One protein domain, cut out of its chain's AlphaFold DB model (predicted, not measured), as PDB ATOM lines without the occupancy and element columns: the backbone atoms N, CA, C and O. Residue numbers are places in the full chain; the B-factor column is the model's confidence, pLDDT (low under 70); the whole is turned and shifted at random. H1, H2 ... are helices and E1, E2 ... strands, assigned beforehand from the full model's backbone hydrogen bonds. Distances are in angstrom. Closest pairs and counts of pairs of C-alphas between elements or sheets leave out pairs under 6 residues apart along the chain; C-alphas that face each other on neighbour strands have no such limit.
ATOM      1  N   THR A  42     236.803 277.620 295.259       71.06
ATOM      2  CA  THR A  42     235.874 278.567 295.883       71.06
ATOM      3  C   THR A  42     236.620 279.630 296.691       71.06
ATOM      4  O   THR A  42     236.376 280.826 296.523       71.06
ATOM      5  N   CYS A  43     237.571 279.224 297.541       72.25
ATOM      6  CA  CYS A  43     238.379 280.157 298.330       72.25
ATOM      7  C   CYS A  43     239.229 281.077 297.453       72.25
ATOM      8  O   CYS A  43     239.358 282.266 297.752       72.25
ATOM      9  N   THR A  44     239.822 280.531 296.394       74.69
ATOM     10  CA  THR A  44     240.667 281.283 295.462       74.69
ATOM     11  C   THR A  44     239.831 282.302 294.699       74.69
ATOM     12  O   THR A  44     240.169 283.482 294.708       74.69
ATOM     13  N   LEU A  45     238.686 281.887 294.151       81.25
ATOM     14  CA  LEU A  45     237.753 282.755 293.437       81.25
ATOM     15  C   LEU A  45     237.247 283.903 294.315       81.25
ATOM     16  O   LEU A  45     237.195 285.048 293.868       81.25
ATOM     17  N   ILE A  46     236.894 283.624 295.573       82.19
ATOM     18  CA  ILE A  46     236.438 284.669 296.497       82.19
ATOM     19  C   ILE A  46     237.570 285.651 296.817       82.19
ATOM     20  O   ILE A  46     237.334 286.859 296.820       82.19
ATOM     21  N   LYS A  47     238.797 285.166 297.059       81.19
ATOM     22  CA  LYS A  47     239.963 286.035 297.292       81.19
ATOM     23  C   LYS A  47     240.239 286.942 296.093       81.19
ATOM     24  O   LYS A  47     240.458 288.131 296.297       81.19
ATOM     25  N   THR A  48     240.179 286.408 294.874       83.94
ATOM     26  CA  THR A  48     240.340 287.189 293.639       83.94
ATOM     27  C   THR A  48     239.280 288.283 293.542       83.94
ATOM     28  O   THR A  48     239.624 289.460 293.474       83.94
ATOM     29  N   LYS A  49     237.995 287.929 293.691       88.38
ATOM     30  CA  LYS A  49     236.887 288.899 293.651       88.38
ATOM     31  C   LYS A  49     236.990 289.967 294.745       88.38
ATOM     32  O   LYS A  49     236.655 291.124 294.510       88.38
ATOM     33  N   LEU A  50     237.474 289.603 295.936       88.81
ATOM     34  CA  LEU A  50     237.767 290.553 297.012       88.81
ATOM     35  C   LEU A  50     238.947 291.475 296.683       88.81
ATOM     36  O   LEU A  50     238.981 292.590 297.185       88.81
ATOM     37  N   GLY A  51     239.921 291.045 295.883       85.38
ATOM     38  CA  GLY A  51     240.992 291.922 295.401       85.38
ATOM     39  C   GLY A  51     240.501 292.937 294.366       85.38
ATOM     40  O   GLY A  51     240.943 294.082 294.367       85.38
ATOM     41  N   GLU A  52     239.551 292.529 293.525       91.56
ATOM     42  CA  GLU A  52     239.022 293.324 292.407       91.56
ATOM     43  C   GLU A  52     237.981 294.368 292.831       91.56
ATOM     44  O   GLU A  52     237.834 295.399 292.177       91.56
ATOM     45  N   THR A  53     237.245 294.132 293.924       90.50
ATOM     46  CA  THR A  53     236.155 295.022 294.347       90.50
ATOM     47  C   THR A  53     236.489 295.848 295.589       90.50
ATOM     48  O   THR A  53     236.906 295.330 296.629       90.50
ATOM     49  N   ARG A  54     236.259 297.164 295.500       90.06
ATOM     50  CA  ARG A  54     236.373 298.118 296.620       90.06
ATOM     51  C   ARG A  54     235.024 298.497 297.237       90.06
ATOM     52  O   ARG A  54     235.001 299.170 298.258       90.06
ATOM     53  N   ASP A  55     233.925 298.041 296.641       93.62
ATOM     54  CA  ASP A  55     232.559 298.300 297.098       93.62
ATOM     55  C   ASP A  55     232.290 297.583 298.440       93.62
ATOM     56  O   ASP A  55     232.332 296.348 298.482       93.62
ATOM     57  N   PRO A  56     232.001 298.315 299.532       92.19
ATOM     58  CA  PRO A  56     231.782 297.728 300.854       92.19
ATOM     59  C   PRO A  56     230.675 296.667 300.896       92.19
ATOM     60  O   PRO A  56     230.853 295.635 301.546       92.19
ATOM     61  N   ALA A  57     229.567 296.865 300.176       92.94
ATOM     62  CA  ALA A  57     228.432 295.944 300.192       92.94
ATOM     63  C   ALA A  57     228.774 294.630 299.475       92.94
ATOM     64  O   ALA A  57     228.546 293.538 299.999       92.94
ATOM     65  N   LYS A  58     229.419 294.716 298.304       90.69
ATOM     66  CA  LYS A  58     229.886 293.524 297.569       90.69
ATOM     67  C   LYS A  58     230.971 292.773 298.333       90.69
ATOM     68  O   LYS A  58     230.981 291.541 298.334       90.69
ATOM     69  N   ARG A  59     231.868 293.495 299.012       92.25
ATOM     70  CA  ARG A  59     232.883 292.889 299.885       92.25
ATOM     71  C   ARG A  59     232.247 292.153 301.058       92.25
ATOM     72  O   ARG A  59     232.669 291.032 301.322       92.25
ATOM     73  N   ALA A  60     231.233 292.725 301.708       90.12
ATOM     74  CA  ALA A  60     230.518 292.072 302.805       90.12
ATOM     75  C   ALA A  60     229.895 290.738 302.363       90.12
ATOM     76  O   ALA A  60     230.142 289.716 302.996       90.12
ATOM     77  N   ILE A  61     229.215 290.709 301.209       91.69
ATOM     78  CA  ILE A  61     228.637 289.476 300.639       91.69
ATOM     79  C   ILE A  61     229.722 288.425 300.352       91.69
ATOM     80  O   ILE A  61     229.543 287.234 300.610       91.69
ATOM     81  N   LEU A  62     230.862 288.833 299.787       88.06
ATOM     82  CA  LEU A  62     231.970 287.919 299.494       88.06
ATOM     83  C   LEU A  62     232.631 287.384 300.772       88.06
ATOM     84  O   LEU A  62     232.988 286.205 300.820       88.06
ATOM     85  N   ILE A  63     232.776 288.222 301.801       84.12
ATOM     86  CA  ILE A  63     233.264 287.816 303.124       84.12
ATOM     87  C   ILE A  63     232.296 286.809 303.741       84.12
ATOM     88  O   ILE A  63     232.733 285.728 304.122       84.12
ATOM     89  N   GLU A  64     230.994 287.088 303.735       85.00
ATOM     90  CA  GLU A  64     229.973 286.177 304.255       85.00
ATOM     91  C   GLU A  64     229.978 284.830 303.514       85.00
ATOM     92  O   GLU A  64     229.948 283.767 304.137       85.00
ATOM     93  N   LYS A  65     230.096 284.843 302.177       83.75
ATOM     94  CA  LYS A  65     230.248 283.617 301.372       83.75
ATOM     95  C   LYS A  65     231.499 282.833 301.762       83.75
ATOM     96  O   LYS A  65     231.441 281.607 301.875       83.75
ATOM     97  N   ARG A  66     232.622 283.521 301.987       77.75
ATOM     98  CA  ARG A  66     233.868 282.890 302.438       77.75
ATOM     99  C   ARG A  66     233.705 282.284 303.823       77.75
ATOM    100  O   ARG A  66     234.141 281.161 304.042       77.75
ATOM    101  N   GLU A  67     233.072 282.999 304.741       72.75
ATOM    102  CA  GLU A  67     232.782 282.498 306.078       72.75
ATOM    103  C   GLU A  67     231.856 281.289 306.021       72.75
ATOM    104  O   GLU A  67     232.144 280.296 306.675       72.75
ATOM    105  N   LYS A  68     230.809 281.303 305.188       75.69
ATOM    106  CA  LYS A  68     229.934 280.140 304.975       75.69
ATOM    107  C   LYS A  68     230.712 278.920 304.497       75.69
ATOM    108  O   LYS A  68     230.508 277.831 305.022       75.69
ATOM    109  N   HIS A  69     231.626 279.114 303.553       74.19
ATOM    110  CA  HIS A  69     232.493 278.051 303.061       74.19
ATOM    111  C   HIS A  69     233.455 277.533 304.149       74.19
ATOM    112  O   HIS A  69     233.593 276.327 304.333       74.19
ATOM    113  N   LEU A  70     234.073 278.427 304.927       66.94
ATOM    114  CA  LEU A  70     234.980 278.056 306.021       66.94
ATOM    115  C   LEU A  70     234.245 277.424 307.212       66.94
ATOM    116  O   LEU A  70     234.811 276.564 307.880       66.94
ATOM    117  N   ARG A  71     232.970 277.770 307.443       67.50
ATOM    118  CA  ARG A  71     232.117 277.151 308.468       67.50
ATOM    119  C   ARG A  71     231.942 275.651 308.252       67.50
ATOM    120  O   ARG A  71     231.669 274.963 309.226       67.50
ATOM    121  N   LEU A  72     232.128 275.130 307.038       68.62
ATOM    122  CA  LEU A  72     232.078 273.687 306.789       68.62
ATOM    123  C   LEU A  72     233.264 272.940 307.425       68.62
ATOM    124  O   LEU A  72     233.140 271.774 307.786       68.62
ATOM    125  N   GLN A  73     234.393 273.619 307.656       72.31
ATOM    126  CA  GLN A  73     235.582 273.015 308.273       72.31
ATOM    127  C   GLN A  73     235.348 272.631 309.741       72.31
ATOM    128  O   GLN A  73     235.966 271.696 310.250       72.31
ATOM    129  N   LYS A  74     234.416 273.310 310.426       80.12
ATOM    130  CA  LYS A  74     234.082 273.011 311.825       80.12
ATOM    131  C   LYS A  74     233.532 271.591 312.000       80.12
ATOM    132  O   LYS A  74     233.757 271.000 313.048       80.12
ATOM    133  N   TYR A  75     232.848 271.042 310.991       87.94
ATOM    134  CA  TYR A  75     232.266 269.700 311.064       87.94
ATOM    135  C   TYR A  75     233.342 268.618 311.057       87.94
ATOM    136  O   TYR A  75     233.212 267.637 311.778       87.94
ATOM    137  N   VAL A  76     234.449 268.834 310.337       88.56
ATOM    138  CA  VAL A  76     235.611 267.935 310.395       88.56
ATOM    139  C   VAL A  76     236.210 267.948 311.799       88.56
ATOM    140  O   VAL A  76     236.398 266.891 312.392       88.56
ATOM    141  N   LEU A  77     236.453 269.131 312.376       89.06
ATOM    142  CA  LEU A  77     236.978 269.237 313.744       89.06
ATOM    143  C   LEU A  77     236.030 268.610 314.776       89.06
ATOM    144  O   LEU A  77     236.488 267.921 315.683       89.06
ATOM    145  N   ALA A  78     234.723 268.818 314.619       92.31
ATOM    146  CA  ALA A  78     233.701 268.240 315.481       92.31
ATOM    147  C   ALA A  78     233.631 266.718 315.381       92.31
ATOM    148  O   ALA A  78     233.577 266.046 316.405       92.31
ATOM    149  N   PHE A  79     233.694 266.164 314.172       93.88
ATOM    150  CA  PHE A  79     233.718 264.721 313.984       93.88
ATOM    151  C   PHE A  79     234.975 264.103 314.604       93.88
ATOM    152  O   PHE A  79     234.896 263.111 315.319       93.88
ATOM    153  N   MET A  80     236.135 264.738 314.431       95.00
ATOM    154  CA  MET A  80     237.375 264.278 315.063       95.00
ATOM    155  C   MET A  80     237.316 264.372 316.593       95.00
ATOM    156  O   MET A  80     237.824 263.487 317.276       95.00
ATOM    157  N   ALA A  81     236.665 265.403 317.140       94.25
ATOM    158  CA  ALA A  81     236.392 265.514 318.570       94.25
ATOM    159  C   ALA A  81     235.479 264.395 319.069       94.25
ATOM    160  O   ALA A  81     235.817 263.739 320.049       94.25
ATOM    161  N   TYR A  82     234.393 264.114 318.351       95.31
ATOM    162  CA  TYR A  82     233.490 263.008 318.651       95.31
ATOM    163  C   TYR A  82     234.237 261.668 318.729       95.31
ATOM    164  O   TYR A  82     234.094 260.937 319.704       95.31
ATOM    165  N   LEU A  83     235.109 261.368 317.763       95.44
ATOM    166  CA  LEU A  83     235.892 260.125 317.772       95.44
ATOM    167  C   LEU A  83     236.862 260.034 318.967       95.44
ATOM    168  O   LEU A  83     237.149 258.935 319.451       95.44
ATOM    169  N   VAL A  84     237.355 261.178 319.453       95.75
ATOM    170  CA  VAL A  84     238.181 261.255 320.664       95.75
ATOM    171  C   VAL A  84     237.344 261.043 321.928       95.75
ATOM    172  O   VAL A  84     237.737 260.239 322.771       95.75
ATOM    173  N   GLU A  85     236.173 261.679 322.051       95.25
ATOM    174  CA  GLU A  85     235.263 261.478 323.198       95.25
ATOM    175  C   GLU A  85     234.746 260.031 323.273       95.25
ATOM    176  O   GLU A  85     234.632 259.458 324.356       95.25
ATOM    177  N   ARG A  86     234.544 259.375 322.120       93.50
ATOM    178  CA  ARG A  86     234.197 257.944 322.022       93.50
ATOM    179  C   ARG A  86     235.366 256.996 322.297       93.50
ATOM    180  O   ARG A  86     235.181 255.783 322.227       93.50
ATOM    181  N   LYS A  87     236.560 257.522 322.595       94.06
ATOM    182  CA  LYS A  87     237.794 256.759 322.855       94.06
ATOM    183  C   LYS A  87     238.220 255.849 321.695       94.06
ATOM    184  O   LYS A  87     239.013 254.935 321.898       94.06
ATOM    185  N   ILE A  88     237.744 256.125 320.476       95.69
ATOM    186  CA  ILE A  88     238.213 255.456 319.253       95.69
ATOM    187  C   ILE A  88     239.647 255.906 318.968       95.69
ATOM    188  O   ILE A  88     240.521 255.095 318.669       95.69
ATOM    189  N   PHE A  89     239.908 257.204 319.138       96.00
ATOM    190  CA  PHE A  89     241.250 257.766 319.074       96.00
ATOM    191  C   PHE A  89     241.630 258.417 320.395       96.00
ATOM    192  O   PHE A  89     240.898 259.230 320.945       96.00
ATOM    193  N   ARG A  90     242.851 258.151 320.865       93.75
ATOM    194  CA  ARG A  90     243.422 258.876 322.012       93.75
ATOM    195  C   ARG A  90     243.685 260.353 321.688       93.75
ATOM    196  O   ARG A  90     243.683 261.206 322.573       93.75
ATOM    197  N   LYS A  91     244.018 260.644 320.429       94.56
ATOM    198  CA  LYS A  91     244.440 261.963 319.957       94.56
ATOM    199  C   LYS A  91     244.357 262.031 318.442       94.56
ATOM    200  O   LYS A  91     244.836 261.122 317.770       94.56
ATOM    201  N   VAL A  92     243.886 263.160 317.926       95.44
ATOM    202  CA  VAL A  92     243.893 263.466 316.492       95.44
ATOM    203  C   VAL A  92     244.757 264.702 316.243       95.44
ATOM    204  O   VAL A  92     244.734 265.658 317.018       95.44
ATOM    205  N   LYS A  93     245.563 264.684 315.178       92.00
ATOM    206  CA  LYS A  93     246.299 265.852 314.679       92.00
ATOM    207  C   LYS A  93     245.858 266.117 313.251       92.00
ATOM    208  O   LYS A  93     245.786 265.184 312.461       92.00
ATOM    209  N   ILE A  94     245.597 267.376 312.937       88.38
ATOM    210  CA  ILE A  94     245.165 267.805 311.609       88.38
ATOM    211  C   ILE A  94     246.075 268.952 311.212       88.38
ATOM    212  O   ILE A  94     246.254 269.890 311.985       88.38
ATOM    213  N   SER A  95     246.663 268.884 310.030       83.88
ATOM    214  CA  SER A  95     247.477 269.965 309.492       83.88
ATOM    215  C   SER A  95     247.081 270.241 308.059       83.88
ATOM    216  O   SER A  95     246.934 269.317 307.265       83.88
ATOM    217  N   PHE A  96     246.939 271.517 307.731       76.06
ATOM    218  CA  PHE A  96     246.859 271.960 306.355       76.06
ATOM    219  C   PHE A  96     248.221 271.781 305.695       76.06
ATOM    220  O   PHE A  96     249.250 272.187 306.242       76.06
ATOM    221  N   LEU A  97     248.212 271.174 304.513       68.25
ATOM    222  CA  LEU A  97     249.418 270.975 303.728       68.25
ATOM    223  C   LEU A  97     249.962 272.312 303.242       68.25
ATOM    224  O   LEU A  97     249.221 273.166 302.747       68.25
ATOM    225  N   ILE A  98     251.272 272.497 303.391       61.50
ATOM    226  CA  ILE A  98     251.952 273.687 302.888       61.50
ATOM    227  C   ILE A  98     252.073 273.544 301.372       61.50
ATOM    228  O   ILE A  98     252.654 272.589 300.859       61.50
ATOM    229  N   VAL A  99     251.525 274.517 300.648       56.12
ATOM    230  CA  VAL A  99     251.565 274.544 299.185       56.12
ATOM    231  C   VAL A  99     253.018 274.643 298.707       56.12
ATOM    232  O   VAL A  99     253.704 275.603 299.048       56.12
ATOM    233  N   GLY A 100     253.458 273.699 297.868       56.22
ATOM    234  CA  GLY A 100     254.751 273.760 297.170       56.22
ATOM    235  C   GLY A 100     255.850 272.822 297.682       56.22
ATOM    236  O   GLY A 100     256.933 272.837 297.109       56.22
ATOM    237  N   ASN A 160     229.517 273.592 319.393       86.06
ATOM    238  CA  ASN A 160     229.684 274.979 319.847       86.06
ATOM    239  C   ASN A 160     230.146 275.914 318.720       86.06
ATOM    240  O   ASN A 160     230.644 275.494 317.673       86.06
ATOM    241  N   ALA A 161     230.041 277.223 318.947       75.81
ATOM    242  CA  ALA A 161     230.636 278.211 318.056       75.81
ATOM    243  C   ALA A 161     232.172 278.192 318.184       75.81
ATOM    244  O   ALA A 161     232.767 278.957 318.937       75.81
ATOM    245  N   ILE A 162     232.837 277.316 317.425       71.38
ATOM    246  CA  ILE A 162     234.298 277.186 317.472       71.38
ATOM    247  C   ILE A 162     234.934 278.475 316.935       71.38
ATOM    248  O   ILE A 162     234.779 278.816 315.762       71.38
ATOM    249  N   LYS A 163     235.693 279.198 317.759       70.69
ATOM    250  CA  LYS A 163     236.514 280.337 317.312       70.69
ATOM    251  C   LYS A 163     237.884 279.847 316.834       70.69
ATOM    252  O   LYS A 163     238.341 278.785 317.239       70.69
ATOM    253  N   ASN A 164     238.544 280.623 315.973       66.81
ATOM    254  CA  ASN A 164     239.921 280.367 315.512       66.81
ATOM    255  C   ASN A 164     240.151 279.006 314.824       66.81
ATOM    256  O   ASN A 164     241.251 278.476 314.861       66.81
ATOM    257  N   HIS A 165     239.145 278.444 314.155       63.88
ATOM    258  CA  HIS A 165     239.287 277.183 313.416       63.88
ATOM    259  C   HIS A 165     239.658 277.364 311.934       63.88
ATOM    260  O   HIS A 165     239.957 276.392 311.252       63.88
ATOM    261  N   SER A 166     239.608 278.592 311.412       64.62
ATOM    262  CA  SER A 166     239.695 278.867 309.969       64.62
ATOM    263  C   SER A 166     241.020 279.469 309.495       64.62
ATOM    264  O   SER A 166     241.260 279.526 308.289       64.62
ATOM    265  N   ARG A 167     241.855 279.966 310.416       67.06
ATOM    266  CA  ARG A 167     243.163 280.584 310.124       67.06
ATOM    267  C   ARG A 167     244.362 279.701 310.480       67.06
ATOM    268  O   ARG A 167     245.275 279.661 309.659       67.06
ATOM    269  N   PRO A 168     244.375 278.997 311.629       77.56
ATOM    270  CA  PRO A 168     245.528 278.187 312.001       77.56
ATOM    271  C   PRO A 168     245.777 277.044 311.019       77.56
ATOM    272  O   PRO A 168     244.832 276.475 310.473       77.56
ATOM    273  N   HIS A 169     247.046 276.676 310.825       79.44
ATOM    274  CA  HIS A 169     247.408 275.604 309.896       79.44
ATOM    275  C   HIS A 169     247.518 274.242 310.572       79.44
ATOM    276  O   HIS A 169     247.515 273.228 309.882       79.44
ATOM    277  N   VAL A 170     247.627 274.185 311.903       85.12
ATOM    278  CA  VAL A 170     247.779 272.918 312.624       85.12
ATOM    279  C   VAL A 170     246.879 272.878 313.849       85.12
ATOM    280  O   VAL A 170     246.882 273.794 314.671       85.12
ATOM    281  N   PHE A 171     246.173 271.763 313.998       90.31
ATOM    282  CA  PHE A 171     245.252 271.458 315.079       90.31
ATOM    283  C   PHE A 171     245.633 270.146 315.757       90.31
ATOM    284  O   PHE A 171     246.196 269.226 315.158       90.31
ATOM    285  N   LYS A 172     245.300 270.052 317.037       93.38
ATOM    286  CA  LYS A 172     245.447 268.856 317.857       93.38
ATOM    287  C   LYS A 172     244.212 268.747 318.739       93.38
ATOM    288  O   LYS A 172     243.867 269.709 319.412       93.38
ATOM    289  N   ILE A 173     243.592 267.577 318.753       95.06
ATOM    290  CA  ILE A 173     242.408 267.283 319.556       95.06
ATOM    291  C   ILE A 173     242.746 266.141 320.510       95.06
ATOM    292  O   ILE A 173     243.284 265.115 320.083       95.06
ATOM    293  N   THR A 174     242.475 266.336 321.798       95.31
ATOM    294  CA  THR A 174     242.708 265.348 322.865       95.31
ATOM    295  C   THR A 174     241.603 265.425 323.908       95.31
ATOM    296  O   THR A 174     241.082 266.511 324.151       95.31
ATOM    297  N   SER A 175     241.276 264.296 324.540       94.25
ATOM    298  CA  SER A 175     240.376 264.270 325.694       94.25
ATOM    299  C   SER A 175     241.072 264.845 326.930       94.25
ATOM    300  O   SER A 175     242.257 264.576 327.146       94.25
ATOM    301  N   ASP A 176     240.343 265.610 327.736       91.31
ATOM    302  CA  ASP A 176     240.766 265.994 329.083       91.31
ATOM    303  C   ASP A 176     240.443 264.893 330.115       91.31
ATOM    304  O   ASP A 176     239.989 263.800 329.765       91.31
ATOM    305  N   GLU A 177     240.699 265.172 331.395       90.06
ATOM    306  CA  GLU A 177     240.442 264.241 332.505       90.06
ATOM    307  C   GLU A 177     238.952 263.895 332.668       90.06
ATOM    308  O   GLU A 177     238.626 262.809 333.142       90.06
ATOM    309  N   SER A 178     238.049 264.774 332.216       89.44
ATOM    310  CA  SER A 178     236.602 264.529 332.206       89.44
ATOM    311  C   SER A 178     236.140 263.685 331.011       89.44
ATOM    312  O   SER A 178     234.981 263.284 330.940       89.44
ATOM    313  N   GLY A 179     237.041 263.395 330.066       90.12
ATOM    314  CA  GLY A 179     236.737 262.682 328.828       90.12
ATOM    315  C   GLY A 179     236.238 263.578 327.691       90.12
ATOM    316  O   GLY A 179     235.945 263.063 326.615       90.12
ATOM    317  N   LYS A 180     236.184 264.902 327.887       92.88
ATOM    318  CA  LYS A 180     235.713 265.867 326.884       92.88
ATOM    319  C   LYS A 180     236.835 266.314 325.953       92.88
ATOM    320  O   LYS A 180     237.977 266.499 326.376       92.88
ATOM    321  N   ALA A 181     236.533 266.498 324.667       93.38
ATOM    322  CA  ALA A 181     237.545 266.822 323.666       93.38
ATOM    323  C   ALA A 181     237.887 268.323 323.642       93.38
ATOM    324  O   ALA A 181     237.034 269.189 323.431       93.38
ATOM    325  N   ARG A 182     239.182 268.629 323.783       92.12
ATOM    326  CA  ARG A 182     239.756 269.982 323.712       92.12
ATOM    327  C   ARG A 182     240.463 270.222 322.381       92.12
ATOM    328  O   ARG A 182     241.177 269.342 321.891       92.12
ATOM    329  N   LEU A 183     240.297 271.423 321.815       91.12
ATOM    330  CA  LEU A 183     240.981 271.859 320.595       91.12
ATOM    331  C   LEU A 183     242.211 272.695 320.932       91.12
ATOM    332  O   LEU A 183     242.115 273.773 321.517       91.12
ATOM    333  N   PHE A 184     243.352 272.248 320.436       91.88
ATOM    334  CA  PHE A 184     244.588 273.009 320.428       91.88
ATOM    335  C   PHE A 184     244.946 273.388 318.999       91.88
ATOM    336  O   PHE A 184     244.750 272.596 318.077       91.88
ATOM    337  N   TRP A 185     245.524 274.566 318.811       89.38
ATOM    338  CA  TRP A 185     245.914 275.060 317.495       89.38
ATOM    339  C   TRP A 185     247.214 275.863 317.538       89.38
ATOM    340  O   TRP A 185     247.620 276.376 318.584       89.38
ATOM    341  N   LYS A 186     247.866 275.976 316.383       86.50
ATOM    342  CA  LYS A 186     249.004 276.871 316.143       86.50
ATOM    343  C   LYS A 186     248.950 277.417 314.720       86.50
ATOM    344  O   LYS A 186     248.446 276.734 313.823       86.50
ATOM    345  N   GLU A 187     249.421 278.647 314.529       81.94
ATOM    346  CA  GLU A 187     249.318 279.314 313.229       81.94
ATOM    347  C   GLU A 187     250.191 278.586 312.205       81.94
ATOM    348  O   GLU A 187     249.709 278.308 311.114       81.94
ATOM    349  N   TRP A 188     251.407 278.180 312.584       82.00
ATOM    350  CA  TRP A 188     252.357 277.481 311.714       82.00
ATOM    351  C   TRP A 188     252.926 276.203 312.341       82.00
ATOM    352  O   TRP A 188     252.934 276.009 313.557       82.00
ATOM    353  N   SER A 189     253.442 275.294 311.509       78.69
ATOM    354  CA  SER A 189     254.066 274.045 311.971       78.69
ATOM    355  C   SER A 189     255.327 274.281 312.812       78.69
ATOM    356  O   SER A 189     255.597 273.494 313.720       78.69
ATOM    357  N   THR A 190     256.038 275.379 312.566       82.50
ATOM    358  CA  THR A 190     257.248 275.807 313.280       82.50
ATOM    359  C   THR A 190     256.967 276.447 314.639       82.50
ATOM    360  O   THR A 190     257.877 276.545 315.465       82.50
ATOM    361  N   ASP A 191     255.720 276.838 314.916       85.19
ATOM    362  CA  ASP A 191     255.359 277.437 316.196       85.19
ATOM    363  C   ASP A 191     255.525 276.419 317.333       85.19
ATOM    364  O   ASP A 191     255.005 275.294 317.291       85.19
ATOM    365  N   LYS A 192     256.241 276.836 318.383       87.44
ATOM    366  CA  LYS A 192     256.498 276.014 319.576       87.44
ATOM    367  C   LYS A 192     255.308 275.984 320.534       87.44
ATOM    368  O   LYS A 192     255.081 274.981 321.209       87.44
ATOM    369  N   LYS A 193     254.555 277.085 320.612       90.81
ATOM    370  CA  LYS A 193     253.444 277.250 321.553       90.81
ATOM    371  C   LYS A 193     252.136 276.775 320.926       90.81
ATOM    372  O   LYS A 193     251.796 277.166 319.815       90.81
ATOM    373  N   TRP A 194     251.392 275.966 321.674       91.06
ATOM    374  CA  TRP A 194     250.006 275.640 321.361       91.06
ATOM    375  C   TRP A 194     249.081 276.638 322.044       91.06
ATOM    376  O   TRP A 194     249.271 276.963 323.215       91.06
ATOM    377  N   ASN A 195     248.073 277.089 321.314       88.88
ATOM    378  CA  ASN A 195     246.933 277.804 321.864       88.88
ATOM    379  C   ASN A 195     245.781 276.817 322.061       88.88
ATOM    380  O   ASN A 195     245.722 275.795 321.378       88.88
ATOM    381  N   GLU A 196     244.868 277.127 322.971       87.50
ATOM    382  CA  GLU A 196     243.715 276.291 323.309       87.50
ATOM    383  C   GLU A 196     242.418 277.087 323.126       87.50
ATOM    384  O   GLU A 196     242.405 278.313 323.279       87.50
ATOM    385  N   THR A 197     241.329 276.414 322.754       81.19
ATOM    386  CA  THR A 197     239.998 277.030 322.760       81.19
ATOM    387  C   THR A 197     239.422 277.084 324.169       81.19
ATOM    388  O   THR A 197     239.499 276.125 324.929       81.19
TER     389      THR A 197
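What this domain is: This is residues 42 to 100 and 160 to 197 of the 276 residues of an uncharacterized protein of Crassostrea gigas (UniProt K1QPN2). A small three-stranded sheet has one helix, H3, along one face, and beyond the end of H3 the helix H2 makes a long arm on which H1 folds back as a helical hairpin. Residues 195 to 196 add a short antiparallel pairing to E3 at the sheet's edge. The printed part has 97 residues, with three named helices and then three named strands along the chain, H1 H2 H3 E1 E2 E3; the sheet's order is E1, E2, E3, antiparallel, and the class is mixed. The whole is loose and elongated, with a radius of gyration of the C-alphas of 16.1 A and spans of 50 by 28 by 20 A.

How they stand to each other: Edge strand E1, residues 91 to 95, is antiparallel to inner strand E2, residues 170 to 175, at 169 degrees, with N 94 and O 171 3.0 A apart. E2 forms a hairpin with edge strand E3, residues 181 to 186, at 158 degrees, with N 172 and O 184 2.8 A apart. H3, residues 73 to 85, is on the sheet at a height of 8.6 A, over E2 and along the strands at 23 degrees on the local plane, two layers, a helix on one face of a sheet. The closest C-alphas of H3 and E3 are those of Ala 81 and Ala 181, 5.4 A apart. H2, residues 56 to 71, and H3 meet only through their link. H1, residues 42 to 52, touches H2 at a shallow tilt of 17 degrees, opposite ways, a hairpin; their closest C-alphas, of Leu 50 and Arg 59, are 6.1 A apart. Neither H1 nor H2 is on the sheet. In H1, H2 and H3 every O i to N i+4 pair is within hydrogen-bond range.

Where its parts are: H1 begins at C-alpha 42, (235.874, 278.567, 295.883), and is 15.5 A long, H2 21.9 A and H3 18.9 A. E1 is 13.5 A long, E2 17.3 A and E3 17.0 A, ending at C-alpha 186, (249.004, 276.871, 316.143).

The domain as a whole: The C-alphas farthest apart, of Asp 55 and Glu 177, are 49.8 A apart. Residues 101 to 159 are not printed, and C-alphas 100 and 160 are 33.8 A apart across the cut. Of the links printed whole, none is long. Mean pLDDT of the printed part is 84.6; residues 70 to 72, 97 to 100 and 164 to 167 are under 70.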